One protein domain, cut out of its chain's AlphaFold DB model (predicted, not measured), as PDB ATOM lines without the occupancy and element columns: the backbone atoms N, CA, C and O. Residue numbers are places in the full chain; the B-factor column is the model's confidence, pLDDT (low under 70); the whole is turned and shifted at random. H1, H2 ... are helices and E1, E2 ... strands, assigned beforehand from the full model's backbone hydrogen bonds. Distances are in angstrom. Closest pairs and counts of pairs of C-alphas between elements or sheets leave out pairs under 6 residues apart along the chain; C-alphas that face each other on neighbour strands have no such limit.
ATOM      1  N   ARG A  38      39.513  11.237 -21.000       91.38
ATOM      2  CA  ARG A  38      39.948  12.005 -19.831       91.38
ATOM      3  C   ARG A  38      38.877  12.055 -18.747       91.38
ATOM      4  O   ARG A  38      37.713  11.725 -18.982       91.38
ATOM      5  N   LEU A  39      39.304  12.486 -17.564       92.38
ATOM      6  CA  LEU A  39      38.426  12.816 -16.450       92.38
ATOM      7  C   LEU A  39      37.641  14.098 -16.771       92.38
ATOM      8  O   LEU A  39      38.221  15.092 -17.200       92.38
ATOM      9  N   LEU A  40      36.325  14.056 -16.567       92.38
ATOM     10  CA  LEU A  40      35.377  15.157 -16.780       92.38
ATOM     11  C   LEU A  40      34.792  15.699 -15.465       92.38
ATOM     12  O   LEU A  40      33.884  16.527 -15.477       92.38
ATOM     13  N   THR A  41      35.285  15.209 -14.330       91.88
ATOM     14  CA  THR A  41      34.900  15.665 -12.993       91.88
ATOM     15  C   THR A  41      35.984  16.590 -12.457       91.88
ATOM     16  O   THR A  41      37.134  16.175 -12.358       91.88
ATOM     17  N   CYS A  42      35.612  17.819 -12.093       91.31
ATOM     18  CA  CYS A  42      36.518  18.758 -11.425       91.31
ATOM     19  C   CYS A  42      36.600  18.524  -9.916       91.31
ATOM     20  O   CYS A  42      37.664  18.708  -9.339       91.31
ATOM     21  N   HIS A  43      35.476  18.136  -9.300       94.12
ATOM     22  CA  HIS A  43      35.330  18.111  -7.849       94.12
ATOM     23  C   HIS A  43      34.525  16.902  -7.354       94.12
ATOM     24  O   HIS A  43      33.621  16.409  -8.041       94.12
ATOM     25  N   GLY A  44      34.820  16.461  -6.136       92.31
ATOM     26  CA  GLY A  44      34.126  15.408  -5.408       92.31
ATOM     27  C   GLY A  44      34.521  13.981  -5.796       92.31
ATOM     28  O   GLY A  44      35.480  13.727  -6.516       92.31
ATOM     29  N   LEU A  45      33.746  13.011  -5.304       93.25
ATOM     30  CA  LEU A  45      34.048  11.571  -5.416       93.25
ATOM     31  C   LEU A  45      33.393  10.861  -6.614       93.25
ATOM     32  O   LEU A  45      33.645   9.679  -6.851       93.25
ATOM     33  N   ASN A  46      32.501  11.541  -7.335       91.62
ATOM     34  CA  ASN A  46      31.739  10.952  -8.436       91.62
ATOM     35  C   ASN A  46      32.421  11.269  -9.766       91.62
ATOM     36  O   ASN A  46      32.108  12.261 -10.434       91.62
ATOM     37  N   ILE A  47      33.371  10.417 -10.138       92.94
ATOM     38  CA  ILE A  47      34.161  10.601 -11.348       92.94
ATOM     39  C   ILE A  47      33.388  10.216 -12.607       92.94
ATOM     40  O   ILE A  47      32.664   9.224 -12.658       92.94
ATOM     41  N   LYS A  48      33.531  11.047 -13.637       93.06
ATOM     42  CA  LYS A  48      32.986  10.832 -14.973       93.06
ATOM     43  C   LYS A  48      34.136  10.826 -15.958       93.06
ATOM     44  O   LYS A  48      34.956  11.738 -15.948       93.06
ATOM     45  N   CYS A  49      34.165   9.826 -16.822       93.56
ATOM     46  CA  CYS A  49      35.106   9.753 -17.928       93.56
ATOM     47  C   CYS A  49      34.386  10.076 -19.229       93.56
ATOM     48  O   CYS A  49      33.219   9.722 -19.408       93.56
ATOM     49  N   GLY A  50      35.083  10.722 -20.152       91.06
ATOM     50  CA  GLY A  50      34.543  10.915 -21.482       91.06
ATOM     51  C   GLY A  50      35.552  11.452 -22.476       91.06
ATOM     52  O   GLY A  50      36.703  11.759 -22.160       91.06
ATOM     53  N   ILE A  51      35.065  11.525 -23.704       89.44
ATOM     54  CA  ILE A  51      35.730  12.149 -24.831       89.44
ATOM     55  C   ILE A  51      35.174  13.578 -24.903       89.44
ATOM     56  O   ILE A  51      33.977  13.751 -25.116       89.44
ATOM     57  N   SER A  52      35.978  14.597 -24.604       71.81
ATOM     58  CA  SER A  52      35.495  15.989 -24.540       71.81
ATOM     59  C   SER A  52      36.616  16.993 -24.779       71.81
ATOM     60  O   SER A  52      37.766  16.618 -24.660       71.81
ATOM     61  N   GLU A  53      36.310  18.255 -25.056       68.75
ATOM     62  CA  GLU A  53      37.236  19.403 -25.061       68.75
ATOM     63  C   GLU A  53      37.815  19.691 -23.646       68.75
ATOM     64  O   GLU A  53      37.466  18.991 -22.688       68.75
ATOM     65  N   PRO A  54      38.736  20.664 -23.468       65.31
ATOM     66  CA  PRO A  54      39.273  21.021 -22.155       65.31
ATOM     67  C   PRO A  54      38.175  21.331 -21.129       65.31
ATOM     68  O   PRO A  54      37.276  22.134 -21.378       65.31
ATOM     69  N   LEU A  55      38.266  20.710 -19.952       77.81
ATOM     70  CA  LEU A  55      37.350  20.957 -18.842       77.81
ATOM     71  C   LEU A  55      37.734  22.265 -18.136       77.81
ATOM     72  O   LEU A  55      38.861  22.411 -17.666       77.81
ATOM     73  N   MET A  56      36.794  23.205 -18.041       83.62
ATOM     74  CA  MET A  56      36.973  24.441 -17.276       83.62
ATOM     75  C   MET A  56      36.531  24.206 -15.828       83.62
ATOM     76  O   MET A  56      35.334  24.163 -15.549       83.62
ATOM     77  N   CYS A  57      37.493  24.043 -14.921       86.56
ATOM     78  CA  CYS A  57      37.241  23.894 -13.487       86.56
ATOM     79  C   CYS A  57      37.345  25.237 -12.756       86.56
ATOM     80  O   CYS A  57      38.158  26.089 -13.122       86.56
ATOM     81  N   THR A  58      36.544  25.424 -11.705       89.06
ATOM     82  CA  THR A  58      36.759  26.514 -10.748       89.06
ATOM     83  C   THR A  58      37.945  26.161  -9.841       89.06
ATOM     84  O   THR A  58      38.329  25.000  -9.720       89.06
ATOM     85  N   MET A  59      38.563  27.161  -9.204       88.75
ATOM     86  CA  MET A  59      39.630  26.926  -8.209       88.75
ATOM     87  C   MET A  59      39.078  26.548  -6.824       88.75
ATOM     88  O   MET A  59      39.779  26.645  -5.819       88.75
ATOM     89  N   GLU A  60      37.799  26.196  -6.752       92.56
ATOM     90  CA  GLU A  60      37.155  25.795  -5.510       92.56
ATOM     91  C   GLU A  60      37.655  24.409  -5.111       92.56
ATOM     92  O   GLU A  60      37.936  23.577  -5.961       92.56
ATOM     93  N   TYR A  61      37.772  24.163  -3.812       91.12
ATOM     94  CA  TYR A  61      38.114  22.843  -3.298       91.12
ATOM     95  C   TYR A  61      36.883  22.249  -2.619       91.12
ATOM     96  O   TYR A  61      36.300  22.880  -1.731       91.12
ATOM     97  N   GLN A  62      36.474  21.053  -3.033       93.69
ATOM     98  CA  GLN A  62      35.367  20.310  -2.436       93.69
ATOM     99  C   GLN A  62      35.856  19.041  -1.735       93.69
ATOM    100  O   GLN A  62      36.950  18.535  -1.972       93.69
ATOM    101  N   LEU A  63      35.018  18.514  -0.844       92.88
ATOM    102  CA  LEU A  63      35.295  17.248  -0.171       92.88
ATOM    103  C   LEU A  63      35.424  16.114  -1.190       92.88
ATOM    104  O   LEU A  63      34.510  15.866  -1.980       92.88
ATOM    105  N   GLY A  64      36.529  15.384  -1.113       94.19
ATOM    106  CA  GLY A  64      36.863  14.297  -2.018       94.19
ATOM    107  C   GLY A  64      37.742  14.720  -3.193       94.19
ATOM    108  O   GLY A  64      38.198  13.837  -3.918       94.19
ATOM    109  N   ASP A  65      38.028  16.014  -3.371       95.44
ATOM    110  CA  ASP A  65      38.916  16.500  -4.433       95.44
ATOM    111  C   ASP A  65      40.317  15.903  -4.308       95.44
ATOM    112  O   ASP A  65      40.932  15.563  -5.318       95.44
ATOM    113  N   LYS A  66      40.800  15.673  -3.077       94.69
ATOM    114  CA  LYS A  66      42.074  14.980  -2.849       94.69
ATOM    115  C   LYS A  66      42.100  13.608  -3.518       94.69
ATOM    116  O   LYS A  66      43.122  13.224  -4.074       94.69
ATOM    117  N   CYS A  67      40.979  12.886  -3.527       96.50
ATOM    118  CA  CYS A  67      40.915  11.566  -4.142       96.50
ATOM    119  C   CYS A  67      41.072  11.618  -5.668       96.50
ATOM    120  O   CYS A  67      41.529  10.638  -6.259       96.50
ATOM    121  N   LEU A  68      40.751  12.740  -6.325       94.75
ATOM    122  CA  LEU A  68      40.824  12.862  -7.785       94.75
ATOM    123  C   LEU A  68      42.243  12.698  -8.336       94.75
ATOM    124  O   LEU A  68      42.392  12.274  -9.479       94.75
ATOM    125  N   GLN A  69      43.282  12.913  -7.523       94.31
ATOM    126  CA  GLN A  69      44.672  12.638  -7.912       94.31
ATOM    127  C   GLN A  69      44.923  11.156  -8.261       94.31
ATOM    128  O   GLN A  69      45.900  10.827  -8.930       94.31
ATOM    129  N   HIS A  70      44.046  10.258  -7.801       96.50
ATOM    130  CA  HIS A  70      44.103   8.823  -8.072       96.50
ATOM    131  C   HIS A  70      43.089   8.367  -9.128       96.50
ATOM    132  O   HIS A  70      43.115   7.205  -9.536       96.50
ATOM    133  N   ALA A  71      42.184   9.248  -9.560       95.81
ATOM    134  CA  ALA A  71      41.187   8.920 -10.564       95.81
ATOM    135  C   ALA A  71      41.843   8.764 -11.939       95.81
ATOM    136  O   ALA A  71      42.675   9.574 -12.350       95.81
ATOM    137  N   GLN A  72      41.444   7.729 -12.676       94.44
ATOM    138  CA  GLN A  72      41.993   7.459 -13.997       94.44
ATOM    139  C   GLN A  72      40.885   7.098 -14.982       94.44
ATOM    140  O   GLN A  72      40.001   6.298 -14.689       94.44
ATOM    141  N   CYS A  73      40.975   7.665 -16.182       94.44
ATOM    142  CA  CYS A  73      40.116   7.332 -17.308       94.44
ATOM    143  C   CYS A  73      40.950   6.715 -18.430       94.44
ATOM    144  O   CYS A  73      42.096   7.106 -18.655       94.44
ATOM    145  N   GLY A  74      40.367   5.764 -19.150       92.69
ATOM    146  CA  GLY A  74      40.974   5.177 -20.337       92.69
ATOM    147  C   GLY A  74      39.957   4.449 -21.204       92.69
ATOM    148  O   GLY A  74      38.783   4.334 -20.859       92.69
ATOM    149  N   ILE A  75      40.407   3.978 -22.364       93.12
ATOM    150  CA  ILE A  75      39.552   3.223 -23.279       93.12
ATOM    151  C   ILE A  75      39.483   1.762 -22.820       93.12
ATOM    152  O   ILE A  75      40.493   1.063 -22.821       93.12
ATOM    153  N   ILE A  76      38.286   1.296 -22.466       91.38
ATOM    154  CA  ILE A  76      37.984  -0.091 -22.097       91.38
ATOM    155  C   ILE A  76      36.904  -0.593 -23.060       91.38
ATOM    156  O   ILE A  76      35.827  -0.010 -23.141       91.38
ATOM    157  N   ASN A  77      37.187  -1.660 -23.817       90.38
ATOM    158  CA  ASN A  77      36.267  -2.227 -24.821       90.38
ATOM    159  C   ASN A  77      35.721  -1.190 -25.829       90.38
ATOM    160  O   ASN A  77      34.549  -1.222 -26.194       90.38
ATOM    161  N   GLY A  78      36.562  -0.243 -26.251       86.31
ATOM    162  CA  GLY A  78      36.178   0.808 -27.201       86.31
ATOM    163  C   GLY A  78      35.382   1.973 -26.603       86.31
ATOM    164  O   GLY A  78      35.061   2.906 -27.332       86.31
ATOM    165  N   ALA A  79      35.102   1.974 -25.295       90.44
ATOM    166  CA  ALA A  79      34.436   3.075 -24.599       90.44
ATOM    167  C   ALA A  79      35.396   3.787 -23.636       90.44
ATOM    168  O   ALA A  79      36.202   3.145 -22.965       90.44
ATOM    169  N   CYS A  80      35.299   5.115 -23.530       92.94
ATOM    170  CA  CYS A  80      36.002   5.858 -22.484       92.94
ATOM    171  C   CYS A  80      35.336   5.577 -21.134       92.94
ATOM    172  O   CYS A  80      34.139   5.799 -20.962       92.94
ATOM    173  N   SER A  81      36.092   5.020 -20.198       94.44
ATOM    174  CA  SER A  81      35.590   4.511 -18.923       94.44
ATOM    175  C   SER A  81      36.607   4.723 -17.813       94.44
ATOM    176  O   SER A  81      37.792   4.951 -18.059       94.44
ATOM    177  N   GLU A  82      36.124   4.649 -16.579       94.94
ATOM    178  CA  GLU A  82      36.976   4.655 -15.398       94.94
ATOM    179  C   GLU A  82      37.859   3.404 -15.381       94.94
ATOM    180  O   GLU A  82      37.382   2.274 -15.526       94.94
ATOM    181  N   ILE A  83      39.159   3.611 -15.185       95.62
ATOM    182  CA  ILE A  83      40.096   2.540 -14.877       95.62
ATOM    183  C   ILE A  83      40.081   2.353 -13.366       95.62
ATOM    184  O   ILE A  83      40.386   3.277 -12.615       95.62
ATOM    185  N   LYS A  84      39.765   1.131 -12.925       95.19
ATOM    186  CA  LYS A  84      39.780   0.781 -11.503       95.19
ATOM    187  C   LYS A  84      41.151   1.070 -10.899       95.19
ATOM    188  O   LYS A  84      42.153   0.504 -11.336       95.19
ATOM    189  N   ASN A  85      41.163   1.881  -9.849       96.38
ATOM    190  CA  ASN A  85      42.365   2.232  -9.108       96.38
ATOM    191  C   ASN A  85      42.136   1.991  -7.611       96.38
ATOM    192  O   ASN A  85      41.257   2.594  -6.998       96.38
ATOM    193  N   SER A  86      42.944   1.119  -7.004       97.38
ATOM    194  CA  SER A  86      42.808   0.780  -5.584       97.38
ATOM    195  C   SER A  86      43.074   1.963  -4.650       97.38
ATOM    196  O   SER A  86      42.474   2.022  -3.578       97.38
ATOM    197  N   ALA A  87      43.938   2.908  -5.035       97.31
ATOM    198  CA  ALA A  87      44.183   4.124  -4.260       97.31
ATOM    199  C   ALA A  87      42.955   5.046  -4.275       97.31
ATOM    200  O   ALA A  87      42.544   5.523  -3.219       97.31
ATOM    201  N   PHE A  88      42.305   5.207  -5.435       96.81
ATOM    202  CA  PHE A  88      41.059   5.970  -5.541       96.81
ATOM    203  C   PHE A  88      39.954   5.369  -4.667       96.81
ATOM    204  O   PHE A  88      39.356   6.076  -3.860       96.81
ATOM    205  N   GLU A  89      39.731   4.056  -4.757       96.94
ATOM    206  CA  GLU A  89      38.708   3.374  -3.953       96.94
ATOM    207  C   GLU A  89      39.000   3.434  -2.446       96.94
ATOM    208  O   GLU A  89      38.085   3.596  -1.632       96.94
ATOM    209  N   THR A  90      40.277   3.362  -2.062       98.00
ATOM    210  CA  THR A  90      40.698   3.509  -0.661       98.00
ATOM    211  C   THR A  90      40.439   4.929  -0.155       98.00
ATOM    212  O   THR A  90      39.832   5.096   0.906       98.00
ATOM    213  N   CYS A  91      40.827   5.951  -0.923       97.62
ATOM    214  CA  CYS A  91      40.567   7.350  -0.585       97.62
ATOM    215  C   CYS A  91      39.062   7.634  -0.495       97.62
ATOM    216  O   CYS A  91      38.583   8.169   0.505       97.62
ATOM    217  N   LYS A  92      38.287   7.186  -1.488       96.38
ATOM    218  CA  LYS A  92      36.828   7.324  -1.536       96.38
ATOM    219  C   LYS A  92      36.155   6.687  -0.323       96.38
ATOM    220  O   LYS A  92      35.302   7.317   0.298       96.38
ATOM    221  N   SER A  93      36.569   5.477   0.051       96.75
ATOM    222  CA  SER A  93      36.057   4.789   1.241       96.75
ATOM    223  C   SER A  93      36.399   5.548   2.527       96.75
ATOM    224  O   SER A  93      35.563   5.666   3.423       96.75
ATOM    225  N   CYS A  94      37.610   6.101   2.630       96.50
ATOM    226  CA  CYS A  94      37.997   6.961   3.749       96.50
ATOM    227  C   CYS A  94      37.117   8.218   3.825       96.50
ATOM    228  O   CYS A  94      36.544   8.506   4.878       96.50
ATOM    229  N   MET A  95      36.915   8.909   2.701       95.19
ATOM    230  CA  MET A  95      36.106  10.124   2.647       95.19
ATOM    231  C   MET A  95      34.636   9.853   2.998       95.19
ATOM    232  O   MET A  95      34.038  10.584   3.786       95.19
ATOM    233  N   GLN A  96      34.062   8.752   2.509       94.38
ATOM    234  CA  GLN A  96      32.711   8.323   2.890       94.38
ATOM    235  C   GLN A  96      32.594   8.053   4.398       94.38
ATOM    236  O   GLN A  96      31.606   8.444   5.024       94.38
ATOM    237  N   ASN A  97      33.620   7.454   5.013       94.12
ATOM    238  CA  ASN A  97      33.667   7.274   6.463       94.12
ATOM    239  C   ASN A  97      33.720   8.618   7.207       94.12
ATOM    240  O   ASN A  97      32.968   8.802   8.165       94.12
ATOM    241  N   CYS A  98      34.540   9.572   6.761       93.25
ATOM    242  CA  CYS A  98      34.585  10.922   7.330       93.25
ATOM    243  C   CYS A  98      33.212  11.617   7.270       93.25
ATOM    244  O   CYS A  98      32.741  12.149   8.274       93.25
ATOM    245  N   MET A  99      32.529  11.552   6.122       90.75
ATOM    246  CA  MET A  99      31.195  12.140   5.942       90.75
ATOM    247  C   MET A  99      30.144  11.491   6.853       90.75
ATOM    248  O   MET A  99      29.261  12.176   7.364       90.75
ATOM    249  N   SER A 100      30.244  10.179   7.094       89.94
ATOM    250  CA  SER A 100      29.302   9.458   7.962       89.94
ATOM    251  C   SER A 100      29.469   9.769   9.455       89.94
ATOM    252  O   SER A 100      28.486   9.758  10.192       89.94
ATOM    253  N   LYS A 101      30.695  10.064   9.908       80.81
ATOM    254  CA  LYS A 101      31.002  10.334  11.324       80.81
ATOM    255  C   LYS A 101      30.733  11.778  11.742       80.81
ATOM    256  O   LYS A 101      30.472  12.023  12.916       80.81
ATOM    257  N   SER A 102      30.776  12.708  10.793       68.50
ATOM    258  CA  SER A 102      30.755  14.151  11.060       68.50
ATOM    259  C   SER A 102      29.694  14.868  10.227       68.50
ATOM    260  O   SER A 102      29.941  15.969   9.746       68.50
ATOM    261  N   SER A 103      28.524  14.259  10.009       66.56
ATOM    262  CA  SER A 103      27.536  14.682   8.994       66.56
ATOM    263  C   SER A 103      27.055  16.141   9.077       66.56
ATOM    264  O   SER A 103      26.541  16.651   8.085       66.56
ATOM    265  N   ALA A 104      27.260  16.833  10.205       72.56
ATOM    266  CA  ALA A 104      26.914  18.246  10.384       72.56
ATOM    267  C   ALA A 104      28.116  19.216  10.449       72.56
ATOM    268  O   ALA A 104      27.904  20.425  10.396       72.56
ATOM    269  N   ASP A 105      29.357  18.727  10.558       89.19
ATOM    270  CA  ASP A 105      30.556  19.566  10.715       89.19
ATOM    271  C   ASP A 105      31.483  19.410   9.502       89.19
ATOM    272  O   ASP A 105      32.284  18.479   9.399       89.19
ATOM    273  N   VAL A 106      31.351  20.343   8.560       88.88
ATOM    274  CA  VAL A 106      32.120  20.360   7.311       88.88
ATOM    275  C   VAL A 106      33.613  20.581   7.579       88.88
ATOM    276  O   VAL A 106      34.452  19.972   6.914       88.88
ATOM    277  N   GLN A 107      33.977  21.385   8.582       91.62
ATOM    278  CA  GLN A 107      35.373  21.604   8.967       91.62
ATOM    279  C   GLN A 107      36.023  20.307   9.460       91.62
ATOM    280  O   GLN A 107      37.151  20.001   9.069       91.62
ATOM    281  N   GLN A 108      35.310  19.508  10.256       92.94
ATOM    282  CA  GLN A 108      35.785  18.185  10.664       92.94
ATOM    283  C   GLN A 108      35.911  17.220   9.486       92.94
ATOM    284  O   GLN A 108      36.861  16.441   9.443       92.94
ATOM    285  N   GLN A 109      34.996  17.273   8.515       92.88
ATOM    286  CA  GLN A 109      35.084  16.440   7.312       92.88
ATOM    287  C   GLN A 109      36.344  16.766   6.499       92.88
ATOM    288  O   GLN A 109      37.069  15.845   6.123       92.88
ATOM    289  N   PHE A 110      36.662  18.051   6.305       93.19
ATOM    290  CA  PHE A 110      37.895  18.471   5.630       93.19
ATOM    291  C   PHE A 110      39.150  18.090   6.419       93.19
ATOM    292  O   PHE A 110      40.119  17.609   5.836       93.19
ATOM    293  N   ALA A 111      39.141  18.255   7.744       93.81
ATOM    294  CA  ALA A 111      40.253  17.823   8.592       93.81
ATOM    295  C   ALA A 111      40.470  16.301   8.511       93.81
ATOM    296  O   ALA A 111      41.605  15.834   8.459       93.81
ATOM    297  N   CYS A 112      39.385  15.528   8.448       94.69
ATOM    298  CA  CYS A 112      39.430  14.082   8.269       94.69
ATOM    299  C   CYS A 112      39.984  13.694   6.887       94.69
ATOM    300  O   CYS A 112      40.839  12.814   6.809       94.69
ATOM    301  N   GLU A 113      39.597  14.391   5.813       93.81
ATOM    302  CA  GLU A 113      40.126  14.166   4.456       93.81
ATOM    303  C   GLU A 113      41.658  14.300   4.383       93.81
ATOM    304  O   GLU A 113      42.329  13.542   3.673       93.81
ATOM    305  N   GLN A 114      42.252  15.202   5.174       93.38
ATOM    306  CA  GLN A 114      43.712  15.341   5.236       93.38
ATOM    307  C   GLN A 114      44.410  14.044   5.666       93.38
ATOM    308  O   GLN A 114      45.542  13.797   5.253       93.38
ATOM    309  N   THR A 115      43.720  13.184   6.420       94.38
ATOM    310  CA  THR A 115      44.226  11.882   6.877       94.38
ATOM    311  C   THR A 115      43.985  10.739   5.887       94.38
ATOM    312  O   THR A 115      44.568   9.668   6.049       94.38
ATOM    313  N   CYS A 116      43.150  10.949   4.865       93.38
ATOM    314  CA  CYS A 116      42.909   9.955   3.822       93.38
ATOM    315  C   CYS A 116      44.130   9.788   2.903       93.38
ATOM    316  O   CYS A 116      44.963  10.690   2.798       93.38
TER     317      CYS A 116
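This is residues 38 to 116 of the 117 residues of an uncharacterized protein of Candidatus Brennerbacteria bacterium CG_4_8_14_3_um_filter_43_14 (UniProt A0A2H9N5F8). Picture an elongated model with a small two-stranded hairpin, E2 and E3, at one end and a helical hairpin, H2 and H3, at the other, with the short helix H1 packed on the first part of H2 between them. E1 lies beside the strand hairpin, and from it the unnamed residues 52 to 64 make a wide loop along one side before the chain reaches H1. The printed part has 79 residues, with three named helices and three named strands in the order E1, H1, E2, E3, H2, H3; the class is mixed, helices and strands, and the one sheet, E2 - E3, is antiparallel. It is only just compact, close to loose, with a radius of gyration of the C-alphas of 13.7 A and spans of 41 by 27 by 16 A.

Look first at the sheet: E2 is residues 73 to 76, 9.1 A from first to last C-alpha, and E3 is residues 79 to 82, 9.7 A. E1, residues 49 to 51, begins at C-alpha 49, (35.106, 9.753, -17.928), and is 7.3 A long. Find C-alpha 86 at (42.808, 0.780, -5.584); from there H2, residues 86 to 101, runs 22.7 A. H1 is residues 65 to 70, 10.0 A long, and H3, residues 106 to 113, is 10.5 A long and ends at C-alpha 113, (40.126, 14.166, 4.456).

Start at the hairpin of E2 and E3, antiparallel at 134 degrees, where N 74 and O 81 are 2.9 A apart and N 76 and O 79 are 2.8 A apart, both within hydrogen-bond range. E1 pairs with no named strand, but residues 38 to 39 pair antiparallel with its residues 49 to 50; the closest C-alphas of E1 and E3, those of Cys 49 and Ser 81, are 5.4 A apart. H1 touches H2, and of H2 residues 87 to 92 alone touch it, at a shallow tilt of 21 degrees, opposite ways; the closest C-alphas of the two, those of His 70 and Phe 88, are 4.9 A apart. H2 and H3 form a helical hairpin and touch through residues 94 to 99 of H2 alone, at a shallow tilt of 32 degrees, only just short of steep; their closest C-alphas, of Cys 98 and Gln 109, are 5.5 A apart. H1 and H3 are close but not clearly touching, with the C-alphas of Lys 66 and Glu 113 7.6 A apart. Among the pairs that stay apart are E2 and H2. In H2 and H3 every O i to N i+4 pair is within hydrogen-bond range; in H1 0 of 2 are, beside 3 of 3 O i to N i+3 pairs.

The two C-alphas farthest apart, of Gly 78 and Asp 105, are 42.7 A apart. The printed part has no cut. The link from E1 to H1 is long, with 13 residues, and the links H1 to E2, E2 to E3, E3 to H2 and H2 to H3 are tight. The mean pLDDT of the printed part is 91.0; look at residues 53 to 54 and 102 to 103 for values under 70.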